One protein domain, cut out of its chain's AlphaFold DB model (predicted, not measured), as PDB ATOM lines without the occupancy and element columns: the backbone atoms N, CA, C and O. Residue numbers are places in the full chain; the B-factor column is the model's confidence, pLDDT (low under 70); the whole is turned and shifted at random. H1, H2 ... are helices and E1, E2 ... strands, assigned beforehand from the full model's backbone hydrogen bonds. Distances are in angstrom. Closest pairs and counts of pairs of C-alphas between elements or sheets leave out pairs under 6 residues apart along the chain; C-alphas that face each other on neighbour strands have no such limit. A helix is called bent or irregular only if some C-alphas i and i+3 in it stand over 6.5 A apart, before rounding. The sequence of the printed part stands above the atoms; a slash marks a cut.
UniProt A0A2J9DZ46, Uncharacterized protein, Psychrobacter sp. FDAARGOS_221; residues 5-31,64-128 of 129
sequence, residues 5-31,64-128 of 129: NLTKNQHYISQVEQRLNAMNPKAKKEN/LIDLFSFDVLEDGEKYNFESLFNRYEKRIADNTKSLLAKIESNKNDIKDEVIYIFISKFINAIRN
ATOM      1  N   ASN A   5     174.553 306.653 288.540       86.38
ATOM      2  CA  ASN A   5     174.902 305.430 289.224       86.38
ATOM      3  C   ASN A   5     176.103 305.648 290.159       86.38
ATOM      4  O   ASN A   5     177.106 306.253 289.788       86.38
ATOM      5  N   LEU A   6     176.000 305.123 291.382       87.44
ATOM      6  CA  LEU A   6     177.027 305.245 292.425       87.44
ATOM      7  C   LEU A   6     178.118 304.159 292.348       87.44
ATOM      8  O   LEU A   6     179.098 304.213 293.097       87.44
ATOM      9  N   THR A   7     177.960 303.148 291.488       85.50
ATOM     10  CA  THR A   7     178.910 302.042 291.338       85.50
ATOM     11  C   THR A   7     180.236 302.570 290.818       85.50
ATOM     12  O   THR A   7     180.339 303.042 289.688       85.50
ATOM     13  N   LYS A   8     181.264 302.444 291.659       83.62
ATOM     14  CA  LYS A   8     182.640 302.831 291.330       83.62
ATOM     15  C   LYS A   8     183.444 301.658 290.790       83.62
ATOM     16  O   LYS A   8     184.191 301.835 289.845       83.62
ATOM     17  N   ASN A   9     183.310 300.473 291.388       87.81
ATOM     18  CA  ASN A   9     184.059 299.292 290.968       87.81
ATOM     19  C   ASN A   9     183.253 298.502 289.932       87.81
ATOM     20  O   ASN A   9     182.242 297.891 290.281       87.81
ATOM     21  N   GLN A  10     183.701 298.541 288.682       91.25
ATOM     22  CA  GLN A  10     183.029 297.953 287.525       91.25
ATOM     23  C   GLN A  10     183.896 296.842 286.933       91.25
ATOM     24  O   GLN A  10     185.120 296.866 287.075       91.25
ATOM     25  N   HIS A  11     183.282 295.847 286.290       92.12
ATOM     26  CA  HIS A  11     183.960 294.594 285.948       92.12
ATOM     27  C   HIS A  11     184.105 294.383 284.435       92.12
ATOM     28  O   HIS A  11     183.118 294.413 283.703       92.12
ATOM     29  N   TYR A  12     185.316 294.041 283.983       89.94
ATOM     30  CA  TYR A  12     185.594 293.580 282.613       89.94
ATOM     31  C   TYR A  12     184.854 292.279 282.286       89.94
ATOM     32  O   TYR A  12     184.450 292.045 281.147       89.94
ATOM     33  N   ILE A  13     184.654 291.417 283.293       89.38
ATOM     34  CA  ILE A  13     183.768 290.254 283.212       89.38
ATOM     35  C   ILE A  13     182.707 290.334 284.309       89.38
ATOM     36  O   ILE A  13     183.051 290.378 285.486       89.38
ATOM     37  N   SER A  14     181.426 290.265 283.935       90.88
ATOM     38  CA  SER A  14     180.262 290.340 284.817       90.88
ATOM     39  C   SER A  14     180.478 289.425 285.989       90.88
ATOM     40  O   SER A  14     180.798 288.239 285.816       90.88
ATOM     41  N   GLN A  15     180.195 289.926 287.179       93.31
ATOM     42  CA  GLN A  15     180.282 289.076 288.345       93.31
ATOM     43  C   GLN A  15     179.287 287.901 288.257       93.31
ATOM     44  O   GLN A  15     179.534 286.858 288.850       93.31
ATOM     45  N   VAL A  16     178.175 288.027 287.518       93.00
ATOM     46  CA  VAL A  16     177.232 286.916 287.280       93.00
ATOM     47  C   VAL A  16     177.915 285.742 286.569       93.00
ATOM     48  O   VAL A  16     177.816 284.612 287.043       93.00
ATOM     49  N   GLU A  17     178.661 285.991 285.490       91.81
ATOM     50  CA  GLU A  17     179.405 284.933 284.790       91.81
ATOM     51  C   GLU A  17     180.536 284.339 285.621       91.81
ATOM     52  O   GLU A  17     180.732 283.122 285.622       91.81
ATOM     53  N   GLN A  18     181.255 285.179 286.368       94.69
ATOM     54  CA  GLN A  18     182.280 284.691 287.286       94.69
ATOM     55  C   GLN A  18     181.667 283.753 288.339       94.69
ATOM     56  O   GLN A  18     182.248 282.722 288.665       94.69
ATOM     57  N   ARG A  19     180.457 284.056 288.833       95.56
ATOM     58  CA  ARG A  19     179.754 283.236 289.834       95.56
ATOM     59  C   ARG A  19     179.255 281.900 289.302       95.56
ATOM     60  O   ARG A  19     179.196 280.948 290.075       95.56
ATOM     61  N   LEU A  20     178.946 281.802 288.009       94.06
ATOM     62  CA  LEU A  20     178.660 280.511 287.368       94.06
ATOM     63  C   LEU A  20     179.878 279.573 287.391       94.06
ATOM     64  O   LEU A  20     179.709 278.361 287.349       94.06
ATOM     65  N   ASN A  21     181.083 280.134 287.527       94.75
ATOM     66  CA  ASN A  21     182.354 279.417 287.616       94.75
ATOM     67  C   ASN A  21     183.015 279.589 288.997       94.75
ATOM     68  O   ASN A  21     184.234 279.472 289.132       94.75
ATOM     69  N   ALA A  22     182.229 279.909 290.032       97.12
ATOM     70  CA  ALA A  22     182.761 280.090 291.376       97.12
ATOM     71  C   ALA A  22     183.390 278.787 291.884       97.12
ATOM     72  O   ALA A  22     182.789 277.718 291.793       97.12
ATOM     73  N   MET A  23     184.559 278.885 292.517       96.19
ATOM     74  CA  MET A  23     185.231 277.738 293.141       96.19
ATOM     75  C   MET A  23     184.443 277.193 294.347       96.19
ATOM     76  O   MET A  23     184.609 276.049 294.757       96.19
ATOM     77  N   ASN A  24     183.602 278.038 294.947       97.12
ATOM     78  CA  ASN A  24     182.788 277.754 296.125       97.12
ATOM     79  C   ASN A  24     181.329 278.212 295.897       97.12
ATOM     80  O   ASN A  24     180.848 279.122 296.577       97.12
ATOM     81  N   PRO A  25     180.583 277.584 294.969       95.69
ATOM     82  CA  PRO A  25     179.287 278.093 294.502       95.69
ATOM     83  C   PRO A  25     178.213 278.145 295.599       95.69
ATOM     84  O   PRO A  25     177.283 278.941 295.508       95.69
ATOM     85  N   LYS A  26     178.364 277.344 296.662       96.56
ATOM     86  CA  LYS A  26     177.450 277.299 297.816       96.56
ATOM     87  C   LYS A  26     177.666 278.432 298.834       96.56
ATOM     88  O   LYS A  26     176.869 278.568 299.757       96.56
ATOM     89  N   ALA A  27     178.739 279.218 298.716       96.88
ATOM     90  CA  ALA A  27     178.982 280.359 299.600       96.88
ATOM     91  C   ALA A  27     178.028 281.530 299.292       96.88
ATOM     92  O   ALA A  27     177.507 281.644 298.182       96.88
ATOM     93  N   LYS A  28     177.847 282.441 300.262       96.75
ATOM     94  CA  LYS A  28     177.146 283.718 300.029       96.75
ATOM     95  C   LYS A  28     177.837 284.524 298.919       96.75
ATOM     96  O   LYS A  28     179.053 284.413 298.766       96.75
ATOM     97  N   LYS A  29     177.092 285.346 298.169       93.31
ATOM     98  CA  LYS A  29     177.577 286.036 296.949       93.31
ATOM     99  C   LYS A  29     178.830 286.893 297.173       93.31
ATOM    100  O   LYS A  29     179.682 286.949 296.290       93.31
ATOM    101  N   GLU A  30     178.934 287.526 298.333       94.12
ATOM    102  CA  GLU A  30     180.049 288.356 298.809       94.12
ATOM    103  C   GLU A  30     181.295 287.538 299.210       94.12
ATOM    104  O   GLU A  30     182.414 288.045 299.273       94.12
ATOM    105  N   ASN A  31     181.111 286.237 299.447       96.50
ATOM    106  CA  ASN A  31     182.157 285.286 299.826       96.50
ATOM    107  C   ASN A  31     182.504 284.305 298.700       96.50
ATOM    108  O   ASN A  31     183.360 283.433 298.883       96.50
ATOM    109  N   LEU A  64     187.874 297.406 287.645       91.38
ATOM    110  CA  LEU A  64     188.559 298.687 287.668       91.38
ATOM    111  C   LEU A  64     187.597 299.764 288.176       91.38
ATOM    112  O   LEU A  64     186.379 299.684 287.995       91.38
ATOM    113  N   ILE A  65     188.162 300.775 288.831       89.38
ATOM    114  CA  ILE A  65     187.408 301.953 289.240       89.38
ATOM    115  C   ILE A  65     187.041 302.750 287.988       89.38
ATOM    116  O   ILE A  65     187.919 303.087 287.199       89.38
ATOM    117  N   ASP A  66     185.756 303.061 287.837       86.44
ATOM    118  CA  ASP A  66     185.225 303.945 286.796       86.44
ATOM    119  C   ASP A  66     185.456 303.476 285.353       86.44
ATOM    120  O   ASP A  66     185.440 304.280 284.427       86.44
ATOM    121  N   LEU A  67     185.595 302.161 285.152       88.06
ATOM    122  CA  LEU A  67     185.807 301.515 283.851       88.06
ATOM    123  C   LEU A  67     184.817 301.944 282.749       88.06
ATOM    124  O   LEU A  67     185.188 302.042 281.584       88.06
ATOM    125  N   PHE A  68     183.555 302.170 283.111       88.12
ATOM    126  CA  PHE A  68     182.445 302.527 282.221       88.12
ATOM    127  C   PHE A  68     181.806 303.870 282.580       88.12
ATOM    128  O   PHE A  68     180.681 304.150 282.150       88.12
ATOM    129  N   SER A  69     182.471 304.667 283.414       89.69
ATOM    130  CA  SER A  69     182.035 306.015 283.769       89.69
ATOM    131  C   SER A  69     182.524 307.001 282.712       89.69
ATOM    132  O   SER A  69     183.674 306.940 282.286       89.69
ATOM    133  N   PHE A  70     181.651 307.907 282.280       90.75
ATOM    134  CA  PHE A  70     181.980 308.923 281.272       90.75
ATOM    135  C   PHE A  70     181.788 310.355 281.771       90.75
ATOM    136  O   PHE A  70     182.183 311.289 281.081       90.75
ATOM    137  N   ASP A  71     181.211 310.528 282.960       88.25
ATOM    138  CA  ASP A  71     181.117 311.823 283.625       88.25
ATOM    139  C   ASP A  71     180.976 311.641 285.145       88.25
ATOM    140  O   ASP A  71     180.400 310.646 285.608       88.25
ATOM    141  N   VAL A  72     181.508 312.589 285.916       84.31
ATOM    142  CA  VAL A  72     181.493 312.592 287.386       84.31
ATOM    143  C   VAL A  72     180.788 313.857 287.862       84.31
ATOM    144  O   VAL A  72     181.212 314.966 287.554       84.31
ATOM    145  N   LEU A  73     179.719 313.678 288.632       86.12
ATOM    146  CA  LEU A  73     178.888 314.747 289.171       86.12
ATOM    147  C   LEU A  73     179.451 315.273 290.499       86.12
ATOM    148  O   LEU A  73     180.209 314.590 291.192       86.12
ATOM    149  N   GLU A  74     179.076 316.504 290.859       77.69
ATOM    150  CA  GLU A  74     179.588 317.209 292.047       77.69
ATOM    151  C   GLU A  74     179.272 316.494 293.377       77.69
ATOM    152  O   GLU A  74     180.012 316.629 294.350       77.69
ATOM    153  N   ASP A  75     178.208 315.693 293.418       80.69
ATOM    154  CA  ASP A  75     177.774 314.893 294.570       80.69
ATOM    155  C   ASP A  75     178.446 313.506 294.650       80.69
ATOM    156  O   ASP A  75     178.171 312.715 295.558       80.69
ATOM    157  N   GLY A  76     179.361 313.203 293.725       77.81
ATOM    158  CA  GLY A  76     180.035 311.912 293.628       77.81
ATOM    159  C   GLY A  76     179.217 310.828 292.921       77.81
ATOM    160  O   GLY A  76     179.713 309.697 292.802       77.81
ATOM    161  N   GLU A  77     178.011 311.153 292.437       82.75
ATOM    162  CA  GLU A  77     177.326 310.363 291.419       82.75
ATOM    163  C   GLU A  77     178.094 310.416 290.098       82.75
ATOM    164  O   GLU A  77     178.945 311.273 289.854       82.75
ATOM    165  N   LYS A  78     177.839 309.435 289.238       87.69
ATOM    166  CA  LYS A  78     178.511 309.316 287.947       87.69
ATOM    167  C   LYS A  78     177.498 308.943 286.898       87.69
ATOM    168  O   LYS A  78     176.589 308.155 287.170       87.69
ATOM    169  N   TYR A  79     177.692 309.449 285.692       91.69
ATOM    170  CA  TYR A  79     177.039 308.863 284.537       91.69
ATOM    171  C   TYR A  79     177.893 307.702 284.035       91.69
ATOM    172  O   TYR A  79     179.066 307.871 283.688       91.69
ATOM    173  N   ASN A  80     177.316 306.501 284.040       91.56
ATOM    174  CA  ASN A  80     178.006 305.296 283.596       91.56
ATOM    175  C   ASN A  80     177.061 304.297 282.912       91.56
ATOM    176  O   ASN A  80     175.834 304.403 282.974       91.56
ATOM    177  N   PHE A  81     177.641 303.301 282.243       90.75
ATOM    178  CA  PHE A  81     176.882 302.259 281.538       90.75
ATOM    179  C   PHE A  81     176.518 301.043 282.417       90.75
ATOM    180  O   PHE A  81     175.975 300.055 281.919       90.75
ATOM    181  N   GLU A  82     176.755 301.095 283.731       89.25
ATOM    182  CA  GLU A  82     176.600 299.946 284.636       89.25
ATOM    183  C   GLU A  82     175.153 299.438 284.689       89.25
ATOM    184  O   GLU A  82     174.893 298.232 284.689       89.25
ATOM    185  N   SER A  83     174.174 300.346 284.696       88.94
ATOM    186  CA  SER A  83     172.753 299.975 284.704       88.94
ATOM    187  C   SER A  83     172.330 299.264 283.410       88.94
ATOM    188  O   SER A  83     171.494 298.354 283.443       88.94
ATOM    189  N   LEU A  84     172.936 299.638 282.279       89.81
ATOM    190  CA  LEU A  84     172.718 299.011 280.977       89.81
ATOM    191  C   LEU A  84     173.292 297.595 280.946       89.81
ATOM    192  O   LEU A  84     172.569 296.673 280.564       89.81
ATOM    193  N   PHE A  85     174.533 297.400 281.400       89.38
ATOM    194  CA  PHE A  85     175.144 296.070 281.482       89.38
ATOM    195  C   PHE A  85     174.357 295.145 282.413       89.38
ATOM    196  O   PHE A  85     173.943 294.055 282.004       89.38
ATOM    197  N   ASN A  86     173.999 295.628 283.606       87.88
ATOM    198  CA  ASN A  86     173.208 294.866 284.572       87.88
ATOM    199  C   ASN A  86     171.863 294.371 284.015       87.88
ATOM    200  O   ASN A  86     171.372 293.317 284.428       87.88
ATOM    201  N   ARG A  87     171.242 295.094 283.071       88.19
ATOM    202  CA  ARG A  87     169.979 294.667 282.445       88.19
ATOM    203  C   ARG A  87     170.123 293.340 281.699       88.19
ATOM    204  O   ARG A  87     169.209 292.518 281.760       88.19
ATOM    205  N   TYR A  88     171.245 293.138 281.015       85.50
ATOM    206  CA  TYR A  88     171.528 291.900 280.291       85.50
ATOM    207  C   TYR A  88     172.032 290.810 281.241       85.50
ATOM    208  O   TYR A  88     171.567 289.671 281.183       85.50
ATOM    209  N   GLU A  89     172.902 291.171 282.187       87.50
ATOM    210  CA  GLU A  89     173.528 290.223 283.114       87.50
ATOM    211  C   GLU A  89     172.533 289.474 284.003       87.50
ATOM    212  O   GLU A  89     172.726 288.288 284.281       87.50
ATOM    213  N   LYS A  90     171.432 290.128 284.399       87.12
ATOM    214  CA  LYS A  90     170.373 289.525 285.227       87.12
ATOM    215  C   LYS A  90     169.818 288.221 284.657       87.12
ATOM    216  O   LYS A  90     169.363 287.389 285.430       87.12
ATOM    217  N   ARG A  91     169.854 288.039 283.334       88.94
ATOM    218  CA  ARG A  91     169.289 286.860 282.664       88.94
ATOM    219  C   ARG A  91     170.310 285.758 282.396       88.94
ATOM    220  O   ARG A  91     169.907 284.639 282.105       88.94
ATOM    221  N   ILE A  92     171.612 286.044 282.494       91.88
ATOM    222  CA  ILE A  92     172.666 285.084 282.133       91.88
ATOM    223  C   ILE A  92     172.552 283.826 282.988       91.88
ATOM    224  O   ILE A  92     172.455 282.728 282.453       91.88
ATOM    225  N   ALA A  93     172.525 283.990 284.313       92.69
ATOM    226  CA  ALA A  93     172.506 282.854 285.226       92.69
ATOM    227  C   ALA A  93     171.270 281.969 285.030       92.69
ATOM    228  O   ALA A  93     171.397 280.746 285.030       92.69
ATOM    229  N   ASP A  94     170.099 282.576 284.849       94.38
ATOM    230  CA  ASP A  94     168.845 281.839 284.704       94.38
ATOM    231  C   ASP A  94     168.779 281.122 283.352       94.38
ATOM    232  O   ASP A  94     168.462 279.935 283.314       94.38
ATOM    233  N   ASN A  95     169.190 281.779 282.263       95.50
ATOM    234  CA  ASN A  95     169.261 281.147 280.944       95.50
ATOM    235  C   ASN A  95     170.296 280.020 280.902       95.50
ATOM    236  O   ASN A  95     170.024 278.973 280.325       95.50
ATOM    237  N   THR A  96     171.464 280.189 281.534       95.25
ATOM    238  CA  THR A  96     172.466 279.116 281.623       95.25
ATOM    239  C   THR A  96     171.924 277.918 282.395       95.25
ATOM    240  O   THR A  96     172.050 276.791 281.929       95.25
ATOM    241  N   LYS A  97     171.281 278.140 283.547       95.12
ATOM    242  CA  LYS A  97     170.669 277.051 284.323       95.12
ATOM    243  C   LYS A  97     169.538 276.366 283.557       95.12
ATOM    244  O   LYS A  97     169.480 275.142 283.561       95.12
ATOM    245  N   SER A  98     168.677 277.140 282.893       96.69
ATOM    246  CA  SER A  98     167.594 276.610 282.058       96.69
ATOM    247  C   SER A  98     168.148 275.748 280.925       96.69
ATOM    248  O   SER A  98     167.714 274.613 280.750       96.69
ATOM    249  N   LEU A  99     169.173 276.237 280.219       96.75
ATOM    250  CA  LEU A  99     169.820 275.507 279.132       96.75
ATOM    251  C   LEU A  99     170.402 274.177 279.615       96.75
ATOM    252  O   LEU A  99     170.126 273.143 279.014       96.75
ATOM    253  N   LEU A 100     171.168 274.194 280.711       95.88
ATOM    254  CA  LEU A 100     171.754 272.980 281.285       95.88
ATOM    255  C   LEU A 100     170.669 271.972 281.688       95.88
ATOM    256  O   LEU A 100     170.753 270.809 281.304       95.88
ATOM    257  N   ALA A 101     169.604 272.424 282.356       96.88
ATOM    258  CA  ALA A 101     168.491 271.560 282.746       96.88
ATOM    259  C   ALA A 101     167.740 270.967 281.536       96.88
ATOM    260  O   ALA A 101     167.329 269.804 281.567       96.88
ATOM    261  N   LYS A 102     167.559 271.743 280.455       97.12
ATOM    262  CA  LYS A 102     166.949 271.259 279.205       97.12
ATOM    263  C   LYS A 102     167.828 270.214 278.520       97.12
ATOM    264  O   LYS A 102     167.297 269.185 278.113       97.12
ATOM    265  N   ILE A 103     169.143 270.434 278.463       95.88
ATOM    266  CA  ILE A 103     170.110 269.469 277.916       95.88
ATOM    267  C   ILE A 103     170.079 268.162 278.720       95.88
ATOM    268  O   ILE A 103     169.940 267.093 278.134       95.88
ATOM    269  N   GLU A 104     170.128 268.239 280.053       96.69
ATOM    270  CA  GLU A 104     170.043 267.065 280.938       96.69
ATOM    271  C   GLU A 104     168.722 266.297 280.775       96.69
ATOM    272  O   GLU A 104     168.692 265.073 280.870       96.69
ATOM    273  N   SER A 105     167.631 267.009 280.479       96.44
ATOM    274  CA  SER A 105     166.303 266.427 280.244       96.44
ATOM    275  C   SER A 105     166.042 266.041 278.780       96.44
ATOM    276  O   SER A 105     164.904 265.722 278.437       96.44
ATOM    277  N   ASN A 106     167.057 266.110 277.910       94.50
ATOM    278  CA  ASN A 106     166.970 265.845 276.469       94.50
ATOM    279  C   ASN A 106     165.857 266.640 275.748       94.50
ATOM    280  O   ASN A 106     165.177 266.145 274.847       94.50
ATOM    281  N   LYS A 107     165.636 267.880 276.192       94.81
ATOM    282  CA  LYS A 107     164.680 268.821 275.609       94.81
ATOM    283  C   LYS A 107     165.353 269.662 274.528       94.81
ATOM    284  O   LYS A 107     166.424 270.223 274.746       94.81
ATOM    285  N   ASN A 108     164.682 269.806 273.388       91.38
ATOM    286  CA  ASN A 108     165.230 270.483 272.208       91.38
ATOM    287  C   ASN A 108     164.770 271.946 272.059       91.38
ATOM    288  O   ASN A 108     165.235 272.653 271.166       91.38
ATOM    289  N   ASP A 109     163.878 272.432 272.922       95.38
ATOM    290  CA  ASP A 109     163.364 273.806 272.918       95.38
ATOM    291  C   ASP A 109     164.351 274.795 273.569       95.38
ATOM    292  O   ASP A 109     164.004 275.523 274.489       95.38
ATOM    293  N   ILE A 110     165.603 274.827 273.106       96.25
ATOM    294  CA  ILE A 110     166.702 275.605 273.720       96.25
ATOM    295  C   ILE A 110     166.995 276.946 273.030       96.25
ATOM    296  O   ILE A 110     167.951 277.641 273.374       96.25
ATOM    297  N   LYS A 111     166.218 277.289 271.993       96.44
ATOM    298  CA  LYS A 111     166.492 278.428 271.103       96.44
ATOM    299  C   LYS A 111     166.625 279.743 271.871       96.44
ATOM    300  O   LYS A 111     167.565 280.497 271.619       96.44
ATOM    301  N   ASP A 112     165.708 280.010 272.792       94.94
ATOM    302  CA  ASP A 112     165.679 281.274 273.525       94.94
ATOM    303  C   ASP A 112     166.883 281.398 274.460       94.94
ATOM    304  O   ASP A 112     167.556 282.432 274.457       94.94
ATOM    305  N   GLU A 113     167.223 280.336 275.198       96.12
ATOM    306  CA  GLU A 113     168.413 280.323 276.046       96.12
ATOM    307  C   GLU A 113     169.687 280.570 275.239       96.12
ATOM    308  O   GLU A 113     170.511 281.395 275.635       96.12
ATOM    309  N   VAL A 114     169.834 279.901 274.091       95.56
ATOM    310  CA  VAL A 114     171.000 280.064 273.213       95.56
ATOM    311  C   VAL A 114     171.107 281.502 272.707       95.56
ATOM    312  O   VAL A 114     172.177 282.102 272.814       95.56
ATOM    313  N   ILE A 115     170.010 282.090 272.213       95.62
ATOM    314  CA  ILE A 115     169.997 283.477 271.720       95.62
ATOM    315  C   ILE A 115     170.357 284.453 272.843       95.62
ATOM    316  O   ILE A 115     171.211 285.322 272.658       95.62
ATOM    317  N   TYR A 116     169.747 284.321 274.022       93.38
ATOM    318  CA  TYR A 116     170.015 285.247 275.121       93.38
ATOM    319  C   TYR A 116     171.424 285.097 275.699       93.38
ATOM    320  O   TYR A 116     172.044 286.109 276.042       93.38
ATOM    321  N   ILE A 117     171.950 283.872 275.804       93.44
ATOM    322  CA  ILE A 117     173.340 283.639 276.221       93.44
ATOM    323  C   ILE A 117     174.292 284.242 275.189       93.44
ATOM    324  O   ILE A 117     175.225 284.939 275.579       93.44
ATOM    325  N   PHE A 118     174.030 284.054 273.893       93.38
ATOM    326  CA  PHE A 118     174.833 284.647 272.826       93.38
ATOM    327  C   PHE A 118     174.867 286.178 272.914       93.38
ATOM    328  O   PHE A 118     175.949 286.759 272.962       93.38
ATOM    329  N   ILE A 119     173.703 286.833 273.018       91.50
ATOM    330  CA  ILE A 119     173.619 288.296 273.178       91.50
ATOM    331  C   ILE A 119     174.410 288.739 274.409       91.50
ATOM    332  O   ILE A 119     175.172 289.699 274.350       91.50
ATOM    333  N   SER A 120     174.265 288.024 275.522       89.25
ATOM    334  CA  SER A 120     174.972 288.360 276.756       89.25
ATOM    335  C   SER A 120     176.490 288.235 276.603       89.25
ATOM    336  O   SER A 120     177.226 289.121 277.031       89.25
ATOM    337  N   LYS A 121     176.969 287.180 275.932       88.81
ATOM    338  CA  LYS A 121     178.390 286.997 275.611       88.81
ATOM    339  C   LYS A 121     178.913 288.075 274.668       88.81
ATOM    340  O   LYS A 121     180.031 288.543 274.856       88.81
ATOM    341  N   PHE A 122     178.102 288.512 273.712       89.94
ATOM    342  CA  PHE A 122     178.446 289.601 272.805       89.94
ATOM    343  C   PHE A 122     178.595 290.943 273.539       89.94
ATOM    344  O   PHE A 122     179.611 291.616 273.385       89.94
ATOM    345  N   ILE A 123     177.646 291.300 274.410       88.31
ATOM    346  CA  ILE A 123     177.760 292.494 275.267       88.31
ATOM    347  C   ILE A 123     179.009 292.413 276.156       88.31
ATOM    348  O   ILE A 123     179.719 293.402 276.337       88.31
ATOM    349  N   ASN A 124     179.314 291.219 276.658       84.44
ATOM    350  CA  ASN A 124     180.499 290.966 277.467       84.44
ATOM    351  C   ASN A 124     181.816 291.106 276.692       84.44
ATOM    352  O   ASN A 124     182.833 291.424 277.302       84.44
ATOM    353  N   ALA A 125     181.804 290.891 275.376       85.75
ATOM    354  CA  ALA A 125     182.944 291.172 274.513       85.75
ATOM    355  C   ALA A 125     183.113 292.682 274.279       85.75
ATOM    356  O   ALA A 125     184.227 293.177 274.354       85.75
ATOM    357  N   ILE A 126     182.018 293.427 274.079       84.50
ATOM    358  CA  ILE A 126     182.066 294.890 273.879       84.50
ATOM    359  C   ILE A 126     182.628 295.619 275.107       84.50
ATOM    360  O   ILE A 126     183.341 296.606 274.966       84.50
ATOM    361  N   ARG A 127     182.305 295.155 276.320       80.75
ATOM    362  CA  ARG A 127     182.753 295.807 277.563       80.75
ATOM    363  C   ARG A 127     184.216 295.525 277.939       80.75
ATOM    364  O   ARG A 127     184.696 296.098 278.911       80.75
ATOM    365  N   ASN A 128     184.870 294.573 277.277       73.12
ATOM    366  CA  ASN A 128     186.245 294.177 277.564       73.12
ATOM    367  C   ASN A 128     187.143 294.694 276.423       73.12
ATOM    368  O   ASN A 128     187.325 293.949 275.458       73.12
TER     369      ASN A 128
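Overview. This is residues 5 to 31 and 64 to 128 of the 129 residues of an uncharacterized protein of Psychrobacter sp. FDAARGOS_221 (UniProt A0A2J9DZ46). One long helix, H2, bent but running nearly straight, makes most of the length of this model, and H3 folds back slantwise along it as the second half of a helical hairpin. At the beginning of H2 the small strand hairpin of E2 and E3 makes a head at one end of the model, while the short helix H1 runs beside the bend of H2 and residues 23 to 28 stick out free. The printed part has 92 residues with three named helices and three named strands, in the order E1, H1, E2, E3, H2, H3; the sheet E2 - E3 is antiparallel, and the class is mostly helix. The whole is loose, with a radius of gyration of the C-alphas of 15.8 A, and elongated, with spans of 55 by 29 by 19 A.

Arrangement. Residues 9 to 10 of strand E1, residues 9 to 11, form a short antiparallel pairing with residues 64 to 65; E1 pairs with no named strand. H1, residues 15 to 20, follows after a tight link. E2, residues 69 to 72, and E3, residues 78 to 80, form a hairpin, antiparallel at 165 degrees, with N 70 and O 79 at 2.9 A and N 79 and O 71 at 3.0 A, within hydrogen-bond range. H2, residues 82 to 104, was assigned as one helix by its hydrogen bonds but is bent, with C-alphas 90 and 93 at 7.0 A; its arms H2a, residues 82 to 90, and H2b, residues 93 to 104, stand at a shallow tilt of 20 degrees. H1 only just touches H2b, with 3 pairs of C-alphas within 8 A and through residue 93 of H2b alone; the closest C-alphas, Val 16 and Ala 93, are 6.6 A apart. H2b and H3, residues 111 to 126, form a helical hairpin and touch at a steep tilt of 43 degrees, opposite ways; their closest C-alphas, Asn 95 and Glu 113, are 5.0 A apart. H3 only just touches H2a, with 3 pairs of C-alphas within 8 A and through its residues 120 to 123 alone; the closest C-alphas, Tyr 88 and Ser 120, are 6.1 A apart. H1 and H3 are apart. The helix packing is only just mostly aligned, with 2 of 3 touching pairs at a shallow tilt. Every O i to N i+4 pair is within hydrogen-bond range in H1, H2b and H3, and 4 of 5 are in H2a.

Along the chain. E1 begins at C-alpha 9, (184.059, 299.292, 290.968), and is 6.9 A long from first to last C-alpha; H1 is 8.8 A, E2 7.5 A and E3 5.9 A. H2a, 12.2 A, begins at C-alpha 82, (176.600, 299.946, 284.636), and H2b is 16.5 A. H3, 22.8 A, ends at C-alpha 126, (182.066, 294.890, 273.879).

Size, cuts and confidence. The two C-alphas farthest apart, those of Glu 74 and Asn 106, are 55.1 A apart. Residues 32 to 63 are not printed, and C-alphas 31 and 64 are 19.2 A apart across this cut, which falls in the link from H1 to E2. Of the links that are printed whole, none is long. The mean pLDDT of the printed part is 91.0, and no printed residue is under 70.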